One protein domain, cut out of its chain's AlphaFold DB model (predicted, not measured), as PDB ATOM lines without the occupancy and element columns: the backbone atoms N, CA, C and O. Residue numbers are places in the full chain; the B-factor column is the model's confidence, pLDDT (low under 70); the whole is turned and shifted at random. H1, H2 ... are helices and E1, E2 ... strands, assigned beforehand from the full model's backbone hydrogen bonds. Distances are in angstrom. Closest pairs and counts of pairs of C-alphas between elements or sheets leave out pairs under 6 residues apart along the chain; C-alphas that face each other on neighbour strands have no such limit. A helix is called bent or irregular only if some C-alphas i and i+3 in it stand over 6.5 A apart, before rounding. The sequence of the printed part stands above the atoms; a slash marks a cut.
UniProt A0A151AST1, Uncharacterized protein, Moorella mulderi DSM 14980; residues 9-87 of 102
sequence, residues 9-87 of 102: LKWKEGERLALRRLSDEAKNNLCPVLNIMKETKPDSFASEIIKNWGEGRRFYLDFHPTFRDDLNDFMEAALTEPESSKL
ATOM      1  N   LEU A   9     -46.350  21.115 -18.723       95.69
ATOM      2  CA  LEU A   9     -45.308  21.363 -17.735       95.69
ATOM      3  C   LEU A   9     -44.539  20.077 -17.466       95.69
ATOM      4  O   LEU A   9     -45.087  19.099 -16.964       95.69
ATOM      5  N   LYS A  10     -43.238  20.081 -17.765       95.25
ATOM      6  CA  LYS A  10     -42.348  18.994 -17.336       95.25
ATOM      7  C   LYS A  10     -42.307  19.009 -15.815       95.25
ATOM      8  O   LYS A  10     -41.943  20.039 -15.256       95.25
ATOM      9  N   TRP A  11     -42.635  17.904 -15.146       94.25
ATOM     10  CA  TRP A  11     -42.731  17.826 -13.680       94.25
ATOM     11  C   TRP A  11     -41.347  17.859 -13.000       94.25
ATOM     12  O   TRP A  11     -40.889  16.915 -12.362       94.25
ATOM     13  N   LYS A  12     -40.638  18.971 -13.199       93.94
ATOM     14  CA  LYS A  12     -39.314  19.310 -12.682       93.94
ATOM     15  C   LYS A  12     -39.448  20.405 -11.635       93.94
ATOM     16  O   LYS A  12     -40.449  21.111 -11.566       93.94
ATOM     17  N   GLU A  13     -38.407  20.588 -10.835       93.56
ATOM     18  CA  GLU A  13     -38.396  21.575  -9.754       93.56
ATOM     19  C   GLU A  13     -38.763  22.998 -10.202       93.56
ATOM     20  O   GLU A  13     -39.628  23.609  -9.581       93.56
ATOM     21  N   GLY A  14     -38.183  23.503 -11.297       95.12
ATOM     22  CA  GLY A  14     -38.463  24.861 -11.782       95.12
ATOM     23  C   GLY A  14     -39.943  25.107 -12.104       95.12
ATOM     24  O   GLY A  14     -40.509  26.100 -11.653       95.12
ATOM     25  N   GLU A  15     -40.586  24.169 -12.803       95.44
ATOM     26  CA  GLU A  15     -42.011  24.256 -13.159       95.44
ATOM     27  C   GLU A  15     -42.913  24.116 -11.926       95.44
ATOM     28  O   GLU A  15     -43.875  24.865 -11.759       95.44
ATOM     29  N   ARG A  16     -42.564  23.216 -10.994       95.69
ATOM     30  CA  ARG A  16     -43.275  23.081  -9.711       95.69
ATOM     31  C   ARG A  16     -43.207  24.375  -8.896       95.69
ATOM     32  O   ARG A  16     -44.215  24.818  -8.349       95.69
ATOM     33  N   LEU A  17     -42.036  25.012  -8.843       96.94
ATOM     34  CA  LEU A  17     -41.846  26.299  -8.171       96.94
ATOM     35  C   LEU A  17     -42.626  27.427  -8.852       96.94
ATOM     36  O   LEU A  17     -43.194  28.264  -8.149       96.94
ATOM     37  N   ALA A  18     -42.667  27.447 -10.186       95.75
ATOM     38  CA  ALA A  18     -43.450  28.415 -10.944       95.75
ATOM     39  C   ALA A  18     -44.944  28.271 -10.627       95.75
ATOM     40  O   ALA A  18     -45.560  29.242 -10.190       95.75
ATOM     41  N   LEU A  19     -45.492  27.052 -10.717       95.94
ATOM     42  CA  LEU A  19     -46.881  26.756 -10.348       95.94
ATOM     43  C   LEU A  19     -47.207  27.185  -8.917       95.94
ATOM     44  O   LEU A  19     -48.245  27.803  -8.681       95.94
ATOM     45  N   ARG A  20     -46.310  26.910  -7.965       96.88
ATOM     46  CA  ARG A  20     -46.517  27.261  -6.555       96.88
ATOM     47  C   ARG A  20     -46.623  28.765  -6.324       96.88
ATOM     48  O   ARG A  20     -47.316  29.180  -5.402       96.88
ATOM     49  N   ARG A  21     -45.928  29.570  -7.130       97.25
ATOM     50  CA  ARG A  21     -45.875  31.035  -7.003       97.25
ATOM     51  C   ARG A  21     -47.014  31.759  -7.719       97.25
ATOM     52  O   ARG A  21     -47.159  32.961  -7.521       97.25
ATOM     53  N   LEU A  22     -47.801  31.064  -8.541       96.88
ATOM     54  CA  LEU A  22     -48.970  31.661  -9.182       96.88
ATOM     55  C   LEU A  22     -50.033  32.026  -8.140       96.88
ATOM     56  O   LEU A  22     -50.299  31.249  -7.221       96.88
ATOM     57  N   SER A  23     -50.671  33.183  -8.326       96.44
ATOM     58  CA  SER A  23     -51.856  33.564  -7.558       96.44
ATOM     59  C   SER A  23     -53.019  32.622  -7.859       96.44
ATOM     60  O   SER A  23     -53.105  32.045  -8.947       96.44
ATOM     61  N   ASP A  24     -53.961  32.493  -6.924       94.50
ATOM     62  CA  ASP A  24     -55.157  31.678  -7.154       94.50
ATOM     63  C   ASP A  24     -55.978  32.165  -8.352       94.50
ATOM     64  O   ASP A  24     -56.522  31.342  -9.083       94.50
ATOM     65  N   GLU A  25     -56.000  33.476  -8.603       94.50
ATOM     66  CA  GLU A  25     -56.613  34.077  -9.791       94.50
ATOM     67  C   GLU A  25     -55.989  33.543 -11.088       94.50
ATOM     68  O   GLU A  25     -56.707  33.099 -11.984       94.50
ATOM     69  N   ALA A  26     -54.656  33.504 -11.177       94.56
ATOM     70  CA  ALA A  26     -53.974  32.934 -12.336       94.56
ATOM     71  C   ALA A  26     -54.273  31.432 -12.465       94.56
ATOM     72  O   ALA A  26     -54.636  30.960 -13.541       94.56
ATOM     73  N   LYS A  27     -54.201  30.682 -11.359       94.44
ATOM     74  CA  LYS A  27     -54.478  29.237 -11.340       94.44
ATOM     75  C   LYS A  27     -55.917  28.895 -11.738       94.44
ATOM     76  O   LYS A  27     -56.147  27.833 -12.308       94.44
ATOM     77  N   ASN A  28     -56.887  29.770 -11.475       93.00
ATOM     78  CA  ASN A  28     -58.287  29.561 -11.862       93.00
ATOM     79  C   ASN A  28     -58.509  29.599 -13.381       93.00
ATOM     80  O   ASN A  28     -59.536  29.110 -13.844       93.00
ATOM     81  N   ASN A  29     -57.549  30.123 -14.145       93.62
ATOM     82  CA  ASN A  29     -57.582  30.177 -15.607       93.62
ATOM     83  C   ASN A  29     -56.694  29.100 -16.267       93.62
ATOM     84  O   ASN A  29     -56.492  29.111 -17.482       93.62
ATOM     85  N   LEU A  30     -56.166  28.159 -15.476       93.94
ATOM     86  CA  LEU A  30     -55.222  27.133 -15.914       93.94
ATOM     87  C   LEU A  30     -55.755  25.716 -15.671       93.94
ATOM     88  O   LEU A  30     -56.422  25.439 -14.675       93.94
ATOM     89  N   CYS A  31     -55.387  24.801 -16.565       93.94
ATOM     90  CA  CYS A  31     -55.578  23.361 -16.402       93.94
ATOM     91  C   CYS A  31     -54.349  22.638 -16.979       93.94
ATOM     92  O   CYS A  31     -54.388  22.207 -18.128       93.94
ATOM     93  N   PRO A  32     -53.222  22.577 -16.250       94.81
ATOM     94  CA  PRO A  32     -51.951  22.134 -16.812       94.81
ATOM     95  C   PRO A  32     -51.945  20.638 -17.146       94.81
ATOM     96  O   PRO A  32     -52.578  19.838 -16.456       94.81
ATOM     97  N   VAL A  33     -51.167  20.259 -18.162       95.00
ATOM     98  CA  VAL A  33     -50.708  18.877 -18.345       95.00
ATOM     99  C   VAL A  33     -49.399  18.718 -17.588       95.00
ATOM    100  O   VAL A  33     -48.422  19.406 -17.876       95.00
ATOM    101  N   LEU A  34     -49.374  17.811 -16.624       94.50
ATOM    102  CA  LEU A  34     -48.194  17.492 -15.837       94.50
ATOM    103  C   LEU A  34     -47.501  16.307 -16.491       94.50
ATOM    104  O   LEU A  34     -48.017  15.195 -16.484       94.50
ATOM    105  N   ASN A  35     -46.356  16.579 -17.105       94.56
ATOM    106  CA  ASN A  35     -45.591  15.599 -17.852       94.56
ATOM    107  C   ASN A  35     -44.530  14.964 -16.940       94.56
ATOM    108  O   ASN A  35     -43.533  15.610 -16.592       94.56
ATOM    109  N   ILE A  36     -44.779  13.726 -16.515       93.38
ATOM    110  CA  ILE A  36     -43.990  12.988 -15.529       93.38
ATOM    111  C   ILE A  36     -42.638  12.593 -16.107       93.38
ATOM    112  O   ILE A  36     -42.521  12.065 -17.213       93.38
ATOM    113  N   MET A  37     -41.588  12.886 -15.343       93.19
ATOM    114  CA  MET A  37     -40.205  12.691 -15.756       93.19
ATOM    115  C   MET A  37     -39.641  11.415 -15.126       93.19
ATOM    116  O   MET A  37     -40.127  10.940 -14.110       93.19
ATOM    117  N   LYS A  38     -38.539  10.902 -15.681       87.62
ATOM    118  CA  LYS A  38     -37.878   9.652 -15.251       87.62
ATOM    119  C   LYS A  38     -37.487   9.569 -13.761       87.62
ATOM    120  O   LYS A  38     -37.161   8.498 -13.284       87.62
ATOM    121  N   GLU A  39     -37.370  10.711 -13.086       83.56
ATOM    122  CA  GLU A  39     -36.895  10.825 -11.696       83.56
ATOM    123  C   GLU A  39     -38.053  11.066 -10.713       83.56
ATOM    124  O   GLU A  39     -37.828  11.203  -9.511       83.56
ATOM    125  N   THR A  40     -39.288  11.157 -11.210       87.25
ATOM    126  CA  THR A  40     -40.463  11.392 -10.375       87.25
ATOM    127  C   THR A  40     -40.847  10.101  -9.664       87.25
ATOM    128  O   THR A  40     -41.181   9.113 -10.309       87.25
ATOM    129  N   LYS A  41     -40.823  10.122  -8.330       86.38
ATOM    130  CA  LYS A  41     -41.253   8.994  -7.499       86.38
ATOM    131  C   LYS A  41     -42.748   9.095  -7.191       86.38
ATOM    132  O   LYS A  41     -43.205  10.206  -6.912       86.38
ATOM    133  N   PRO A  42     -43.485   7.975  -7.194       85.06
ATOM    134  CA  PRO A  42     -44.914   8.000  -6.932       85.06
ATOM    135  C   PRO A  42     -45.251   8.246  -5.459       85.06
ATOM    136  O   PRO A  42     -46.231   8.918  -5.223       85.06
ATOM    137  N   ASP A  43     -44.432   7.817  -4.488       79.94
ATOM    138  CA  ASP A  43     -44.744   7.809  -3.035       79.94
ATOM    139  C   ASP A  43     -45.030   9.182  -2.379       79.94
ATOM    140  O   ASP A  43     -45.249   9.276  -1.173       79.94
ATOM    141  N   SER A  44     -44.959  10.269  -3.145       86.38
ATOM    142  CA  SER A  44     -45.253  11.632  -2.683       86.38
ATOM    143  C   SER A  44     -45.920  12.482  -3.762       86.38
ATOM    144  O   SER A  44     -46.021  13.703  -3.625       86.38
ATOM    145  N   PHE A  45     -46.346  11.863  -4.858       90.81
ATOM    146  CA  PHE A  45     -46.885  12.556  -6.008       90.81
ATOM    147  C   PHE A  45     -48.119  13.383  -5.635       90.81
ATOM    148  O   PHE A  45     -48.165  14.578  -5.939       90.81
ATOM    149  N   ALA A  46     -49.083  12.808  -4.916       91.19
ATOM    150  CA  ALA A  46     -50.296  13.517  -4.519       91.19
ATOM    151  C   ALA A  46     -49.986  14.706  -3.603       91.19
ATOM    152  O   ALA A  46     -50.451  15.828  -3.845       91.19
ATOM    153  N   SER A  47     -49.138  14.494  -2.595       93.00
ATOM    154  CA  SER A  47     -48.717  15.572  -1.693       93.00
ATOM    155  C   SER A  47     -47.975  16.705  -2.428       93.00
ATOM    156  O   SER A  47     -48.206  17.891  -2.160       93.00
ATOM    157  N   GLU A  48     -47.134  16.378  -3.414       94.12
ATOM    158  CA  GLU A  48     -46.427  17.359  -4.237       94.12
ATOM    159  C   GLU A  48     -47.373  18.168  -5.126       94.12
ATOM    160  O   GLU A  48     -47.177  19.378  -5.296       94.12
ATOM    161  N   ILE A  49     -48.399  17.529  -5.685       94.12
ATOM    162  CA  ILE A  49     -49.415  18.200  -6.497       94.12
ATOM    163  C   ILE A  49     -50.179  19.202  -5.639       94.12
ATOM    164  O   ILE A  49     -50.274  20.372  -6.008       94.12
ATOM    165  N   ILE A  50     -50.652  18.795  -4.461       94.38
ATOM    166  CA  ILE A  50     -51.378  19.686  -3.545       94.38
ATOM    167  C   ILE A  50     -50.501  20.875  -3.145       94.38
ATOM    168  O   ILE A  50     -50.948  22.021  -3.184       94.38
ATOM    169  N   LYS A  51     -49.229  20.622  -2.824       95.56
ATOM    170  CA  LYS A  51     -48.275  21.659  -2.413       95.56
ATOM    171  C   LYS A  51     -47.977  22.689  -3.506       95.56
ATOM    172  O   LYS A  51     -47.779  23.863  -3.193       95.56
ATOM    173  N   ASN A  52     -47.844  22.264  -4.763       96.31
ATOM    174  CA  ASN A  52     -47.388  23.146  -5.846       96.31
ATOM    175  C   ASN A  52     -48.543  23.673  -6.708       96.31
ATOM    176  O   ASN A  52     -48.547  24.842  -7.091       96.31
ATOM    177  N   TRP A  53     -49.542  22.842  -6.993       95.38
ATOM    178  CA  TRP A  53     -50.690  23.201  -7.815       95.38
ATOM    179  C   TRP A  53     -51.867  23.664  -6.957       95.38
ATOM    180  O   TRP A  53     -52.292  24.817  -7.079       95.38
ATOM    181  N   GLY A  54     -52.308  22.827  -6.023       94.50
ATOM    182  CA  GLY A  54     -53.391  23.117  -5.085       94.50
ATOM    183  C   GLY A  54     -54.400  21.976  -4.991       94.50
ATOM    184  O   GLY A  54     -54.619  21.238  -5.951       94.50
ATOM    185  N   GLU A  55     -55.019  21.852  -3.822       94.12
ATOM    186  CA  GLU A  55     -56.062  20.864  -3.535       94.12
ATOM    187  C   GLU A  55     -57.283  21.032  -4.456       94.12
ATOM    188  O   GLU A  55     -57.693  22.153  -4.763       94.12
ATOM    189  N   GLY A  56     -57.841  19.917  -4.941       91.06
ATOM    190  CA  GLY A  56     -59.044  19.888  -5.782       91.06
ATOM    191  C   GLY A  56     -58.925  20.552  -7.162       91.06
ATOM    192  O   GLY A  56     -59.900  20.575  -7.918       91.06
ATOM    193  N   ARG A  57     -57.758  21.095  -7.532       92.19
ATOM    194  CA  ARG A  57     -57.562  21.742  -8.835       92.19
ATOM    195  C   ARG A  57     -57.387  20.698  -9.935       92.19
ATOM    196  O   ARG A  57     -56.670  19.715  -9.778       92.19
ATOM    197  N   ARG A  58     -58.034  20.936 -11.078       91.44
ATOM    198  CA  ARG A  58     -57.963  20.061 -12.258       91.44
ATOM    199  C   ARG A  58     -56.581  20.126 -12.907       91.44
ATOM    200  O   ARG A  58     -55.973  21.193 -12.961       91.44
ATOM    201  N   PHE A  59     -56.112  18.989 -13.397       92.69
ATOM    202  CA  PHE A  59     -54.902  18.846 -14.200       92.69
ATOM    203  C   PHE A  59     -55.028  17.592 -15.074       92.69
ATOM    204  O   PHE A  59     -55.859  16.723 -14.809       92.69
ATOM    205  N   TYR A  60     -54.197  17.505 -16.104       92.38
ATOM    206  CA  TYR A  60     -53.983  16.290 -16.887       92.38
ATOM    207  C   TYR A  60     -52.630  15.678 -16.525       92.38
ATOM    208  O   TYR A  60     -51.726  16.396 -16.099       92.38
ATOM    209  N   LEU A  61     -52.477  14.367 -16.707       91.12
ATOM    210  CA  LEU A  61     -51.268  13.635 -16.333       91.12
ATOM    211  C   LEU A  61     -50.716  12.845 -17.516       91.12
ATOM    212  O   LEU A  61     -51.314  11.843 -17.901       91.12
ATOM    213  N   ASP A  62     -49.581  13.273 -18.055       92.00
ATOM    214  CA  ASP A  62     -48.887  12.634 -19.178       92.00
ATOM    215  C   ASP A  62     -47.520  12.098 -18.728       92.00
ATOM    216  O   ASP A  62     -46.994  12.520 -17.699       92.00
ATOM    217  N   PHE A  63     -46.926  11.181 -19.487       91.44
ATOM    218  CA  PHE A  63     -45.638  10.571 -19.163       91.44
ATOM    219  C   PHE A  63     -44.624  10.851 -20.263       91.44
ATOM    220  O   PHE A  63     -44.820  10.521 -21.433       91.44
ATOM    221  N   HIS A  64     -43.494  11.442 -19.883       92.94
ATOM    222  CA  HIS A  64     -42.466  11.806 -20.841       92.94
ATOM    223  C   HIS A  64     -41.854  10.524 -21.425       92.94
ATOM    224  O   HIS A  64     -41.632   9.583 -20.669       92.94
ATOM    225  N   PRO A  65     -41.419  10.490 -22.700       89.81
ATOM    226  CA  PRO A  65     -40.771   9.308 -23.293       89.81
ATOM    227  C   PRO A  65     -39.512   8.808 -22.567       89.81
ATOM    228  O   PRO A  65     -38.981   7.745 -22.868       89.81
ATOM    229  N   THR A  66     -38.975   9.604 -21.640       88.94
ATOM    230  CA  THR A  66     -37.837   9.213 -20.802       88.94
ATOM    231  C   THR A  66     -38.253   8.500 -19.523       88.94
ATOM    232  O   THR A  66     -37.365   8.041 -18.817       88.94
ATOM    233  N   PHE A  67     -39.538   8.499 -19.172       88.50
ATOM    234  CA  PHE A  67     -40.073   7.734 -18.054       88.50
ATOM    235  C   PHE A  67     -39.857   6.249 -18.344       88.50
ATOM    236  O   PHE A  67     -40.131   5.791 -19.452       88.50
ATOM    237  N   ARG A  68     -39.252   5.532 -17.397       83.62
ATOM    238  CA  ARG A  68     -38.829   4.136 -17.592       83.62
ATOM    239  C   ARG A  68     -39.518   3.158 -16.653       83.62
ATOM    240  O   ARG A  68     -39.352   1.960 -16.853       83.62
ATOM    241  N   ASP A  69     -40.247   3.663 -15.668       85.50
ATOM    242  CA  ASP A  69     -40.989   2.828 -14.736       85.50
ATOM    243  C   ASP A  69     -42.323   2.406 -15.363       85.50
ATOM    244  O   ASP A  69     -42.756   2.956 -16.385       85.50
ATOM    245  N   ASP A  70     -42.972   1.405 -14.774       87.81
ATOM    246  CA  ASP A  70     -44.288   0.978 -15.231       87.81
ATOM    247  C   ASP A  70     -45.336   2.050 -14.893       87.81
ATOM    248  O   ASP A  70     -45.426   2.541 -13.764       87.81
ATOM    249  N   LEU A  71     -46.132   2.443 -15.894       87.50
ATOM    250  CA  LEU A  71     -47.178   3.448 -15.702       87.50
ATOM    251  C   LEU A  71     -48.236   2.983 -14.699       87.50
ATOM    252  O   LEU A  71     -48.748   3.808 -13.951       87.50
ATOM    253  N   ASN A  72     -48.618   1.705 -14.705       87.38
ATOM    254  CA  ASN A  72     -49.640   1.209 -13.791       87.38
ATOM    255  C   ASN A  72     -49.113   1.188 -12.360       87.38
ATOM    256  O   ASN A  72     -49.833   1.660 -11.488       87.38
ATOM    257  N   ASP A  73     -47.868   0.760 -12.144       89.38
ATOM    258  CA  ASP A  73     -47.251   0.764 -10.811       89.38
ATOM    259  C   ASP A  73     -47.157   2.189 -10.251       89.38
ATOM    260  O   ASP A  73     -47.526   2.444  -9.103       89.38
ATOM    261  N   PHE A  74     -46.729   3.154 -11.078       89.88
ATOM    262  CA  PHE A  74     -46.695   4.564 -10.685       89.88
ATOM    263  C   PHE A  74     -48.087   5.069 -10.299       89.88
ATOM    264  O   PHE A  74     -48.255   5.730  -9.273       89.88
ATOM    265  N   MET A  75     -49.085   4.768 -11.129       88.69
ATOM    266  CA  MET A  75     -50.456   5.210 -10.903       88.69
ATOM    267  C   MET A  75     -51.072   4.546  -9.676       88.69
ATOM    268  O   MET A  75     -51.780   5.218  -8.935       88.69
ATOM    269  N   GLU A  76     -50.814   3.263  -9.439       89.31
ATOM    270  CA  GLU A  76     -51.281   2.550  -8.252       89.31
ATOM    271  C   GLU A  76     -50.692   3.182  -6.991       89.31
ATOM    272  O   GLU A  76     -51.446   3.616  -6.121       89.31
ATOM    273  N   ALA A  77     -49.370   3.351  -6.941       90.25
ATOM    274  CA  ALA A  77     -48.699   3.975  -5.808       90.25
ATOM    275  C   ALA A  77     -49.216   5.407  -5.549       90.25
ATOM    276  O   ALA A  77     -49.623   5.717  -4.428       90.25
ATOM    277  N   ALA A  78     -49.330   6.240  -6.590       88.56
ATOM    278  CA  ALA A  78     -49.858   7.604  -6.479       88.56
ATOM    279  C   ALA A  78     -51.332   7.657  -6.023       88.56
ATOM    280  O   ALA A  78     -51.739   8.581  -5.319       88.56
ATOM    281  N   LEU A  79     -52.156   6.680  -6.419       86.69
ATOM    282  CA  LEU A  79     -53.560   6.593  -6.002       86.69
ATOM    283  C   LEU A  79     -53.720   6.045  -4.578       86.69
ATOM    284  O   LEU A  79     -54.716   6.357  -3.925       86.69
ATOM    285  N   THR A  80     -52.757   5.267  -4.080       90.06
ATOM    286  CA  THR A  80     -52.763   4.753  -2.698       90.06
ATOM    287  C   THR A  80     -52.281   5.760  -1.653       90.06
ATOM    288  O   THR A  80     -52.494   5.532  -0.461       90.06
ATOM    289  N   GLU A  81     -51.679   6.884  -2.064       88.25
ATOM    290  CA  GLU A  81     -51.330   7.971  -1.140       88.25
ATOM    291  C   GLU A  81     -52.572   8.476  -0.380       88.25
ATOM    292  O   GLU A  81     -53.610   8.711  -1.004       88.25
ATOM    293  N   PRO A  82     -52.491   8.734   0.941       89.44
ATOM    294  CA  PRO A  82     -53.612   9.283   1.713       89.44
ATOM    295  C   PRO A  82     -54.186  10.578   1.110       89.44
ATOM    296  O   PRO A  82     -55.397  10.826   1.123       89.44
ATOM    297  N   GLU A  83     -53.307  11.406   0.552       89.31
ATOM    298  CA  GLU A  83     -53.613  12.674  -0.094       89.31
ATOM    299  C   GLU A  83     -54.295  12.535  -1.460       89.31
ATOM    300  O   GLU A  83     -54.862  13.519  -1.938       89.31
ATOM    301  N   SER A  84     -54.294  11.353  -2.087       87.62
ATOM    302  CA  SER A  84     -54.858  11.152  -3.430       87.62
ATOM    303  C   SER A  84     -56.342  11.528  -3.495       87.62
ATOM    304  O   SER A  84     -56.798  12.123  -4.472       87.62
ATOM    305  N   SER A  85     -57.073  11.286  -2.403       87.19
ATOM    306  CA  SER A  85     -58.488  11.639  -2.228       87.19
ATOM    307  C   SER A  85     -58.786  13.142  -2.332       87.19
ATOM    308  O   SER A  85     -59.926  13.526  -2.581       87.19
ATOM    309  N   LYS A  86     -57.769  13.995  -2.161       87.75
ATOM    310  CA  LYS A  86     -57.864  15.461  -2.237       87.75
ATOM    311  C   LYS A  86     -57.574  16.006  -3.637       87.75
ATOM    312  O   LYS A  86     -57.726  17.205  -3.891       87.75
ATOM    313  N   LEU A  87     -57.107  15.161  -4.550       86.75
ATOM    314  CA  LEU A  87     -56.879  15.546  -5.937       86.75
ATOM    315  C   LEU A  87     -58.213  15.607  -6.686       86.75
ATOM    316  O   LEU A  87     -59.167  14.903  -6.358       86.75
TER     317      LEU A  87
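Overview. This is residues 9 to 87 of the 102 residues of an uncharacterized protein of Moorella mulderi DSM 14980 (UniProt A0A151AST1). Helix H3 lies over one face of a small wall made of the two parallel strands E1 and E2, with H1 meeting the last residue of H3, H4 meeting its first, and the short H5 packed on H3 as well. Residues 9 and 10 add a short parallel pairing to E1, and the small H2 lies far out at one end of the longest axis. The printed part has 79 residues with five named helices and two named strands, in the order H1, H2, E1, H3, E2, H4, H5; the class is mostly helix. The whole is compact, with a radius of gyration of the C-alphas of 12.1 A and spans of 36 by 26 by 17 A.

Arrangement. From the first printed residue, residues 9 to 10 pair in parallel with residues 34 to 35 of E1, residues 33 to 36. H1, residues 13 to 21, touches the hub helix H3, residues 42 to 52; their closest C-alphas are those of Arg 20 and Asn 52, 4.3 A apart. These two run the same way at a steep tilt of 37 degrees, only just past shallow. H2, residues 24 to 27, touches no helix and is apart from H3. E1 and E2, residues 60 to 63, are parallel neighbours at 30 degrees; N 34 and O 60, 2.8 A apart, and N 62 and O 34, 2.9 A apart, are within hydrogen-bond range. E1, H3 and E2 make a strand-helix-strand unit, two parallel neighbour strands with a helix between them along the chain, and its crossover is right-handed. H4, residues 71 to 80, touches H3 at a steep tilt of 65 degrees, the same way; their closest C-alphas are those of Pro 42 and Ala 78, 5.0 A apart. H5, residues 82 to 86, touches H3, the closest C-alphas being those of Ala 46 and Ser 84, 5.3 A apart. H4 and H5 are close but not clearly touching. Every O i to N i+4 pair is within hydrogen-bond range in H1 and H4, against 5 of 7 in H3 and 0 of 1 in H5, where 1 of 2 O i to N i+3 pairs is in range; H2 is too short for an i+4 pair.

Along the chain. H1 begins at C-alpha 13, (-38.396, 21.575, -9.754), and is 12.4 A long. H2 spans 4.9 A, E1 9.4 A and E2 10.4 A. H3, 15.4 A long, begins at C-alpha 42, (-44.914, 8.000, -6.932), and is irregular: C-alphas 43 and 46 are 8.1 A apart. H4 is 14.2 A long. H5, 8.5 A long, is only just irregular, with C-alphas 82 and 85 6.7 A apart, and ends at C-alpha 86, (-57.864, 15.461, -2.237).

Size, cuts and confidence. The two C-alphas farthest apart are those of Glu 25 and Asp 70, 35.7 A. The printed part has no cut and no long link. Its mean pLDDT is 91.6, and no printed residue is under 70.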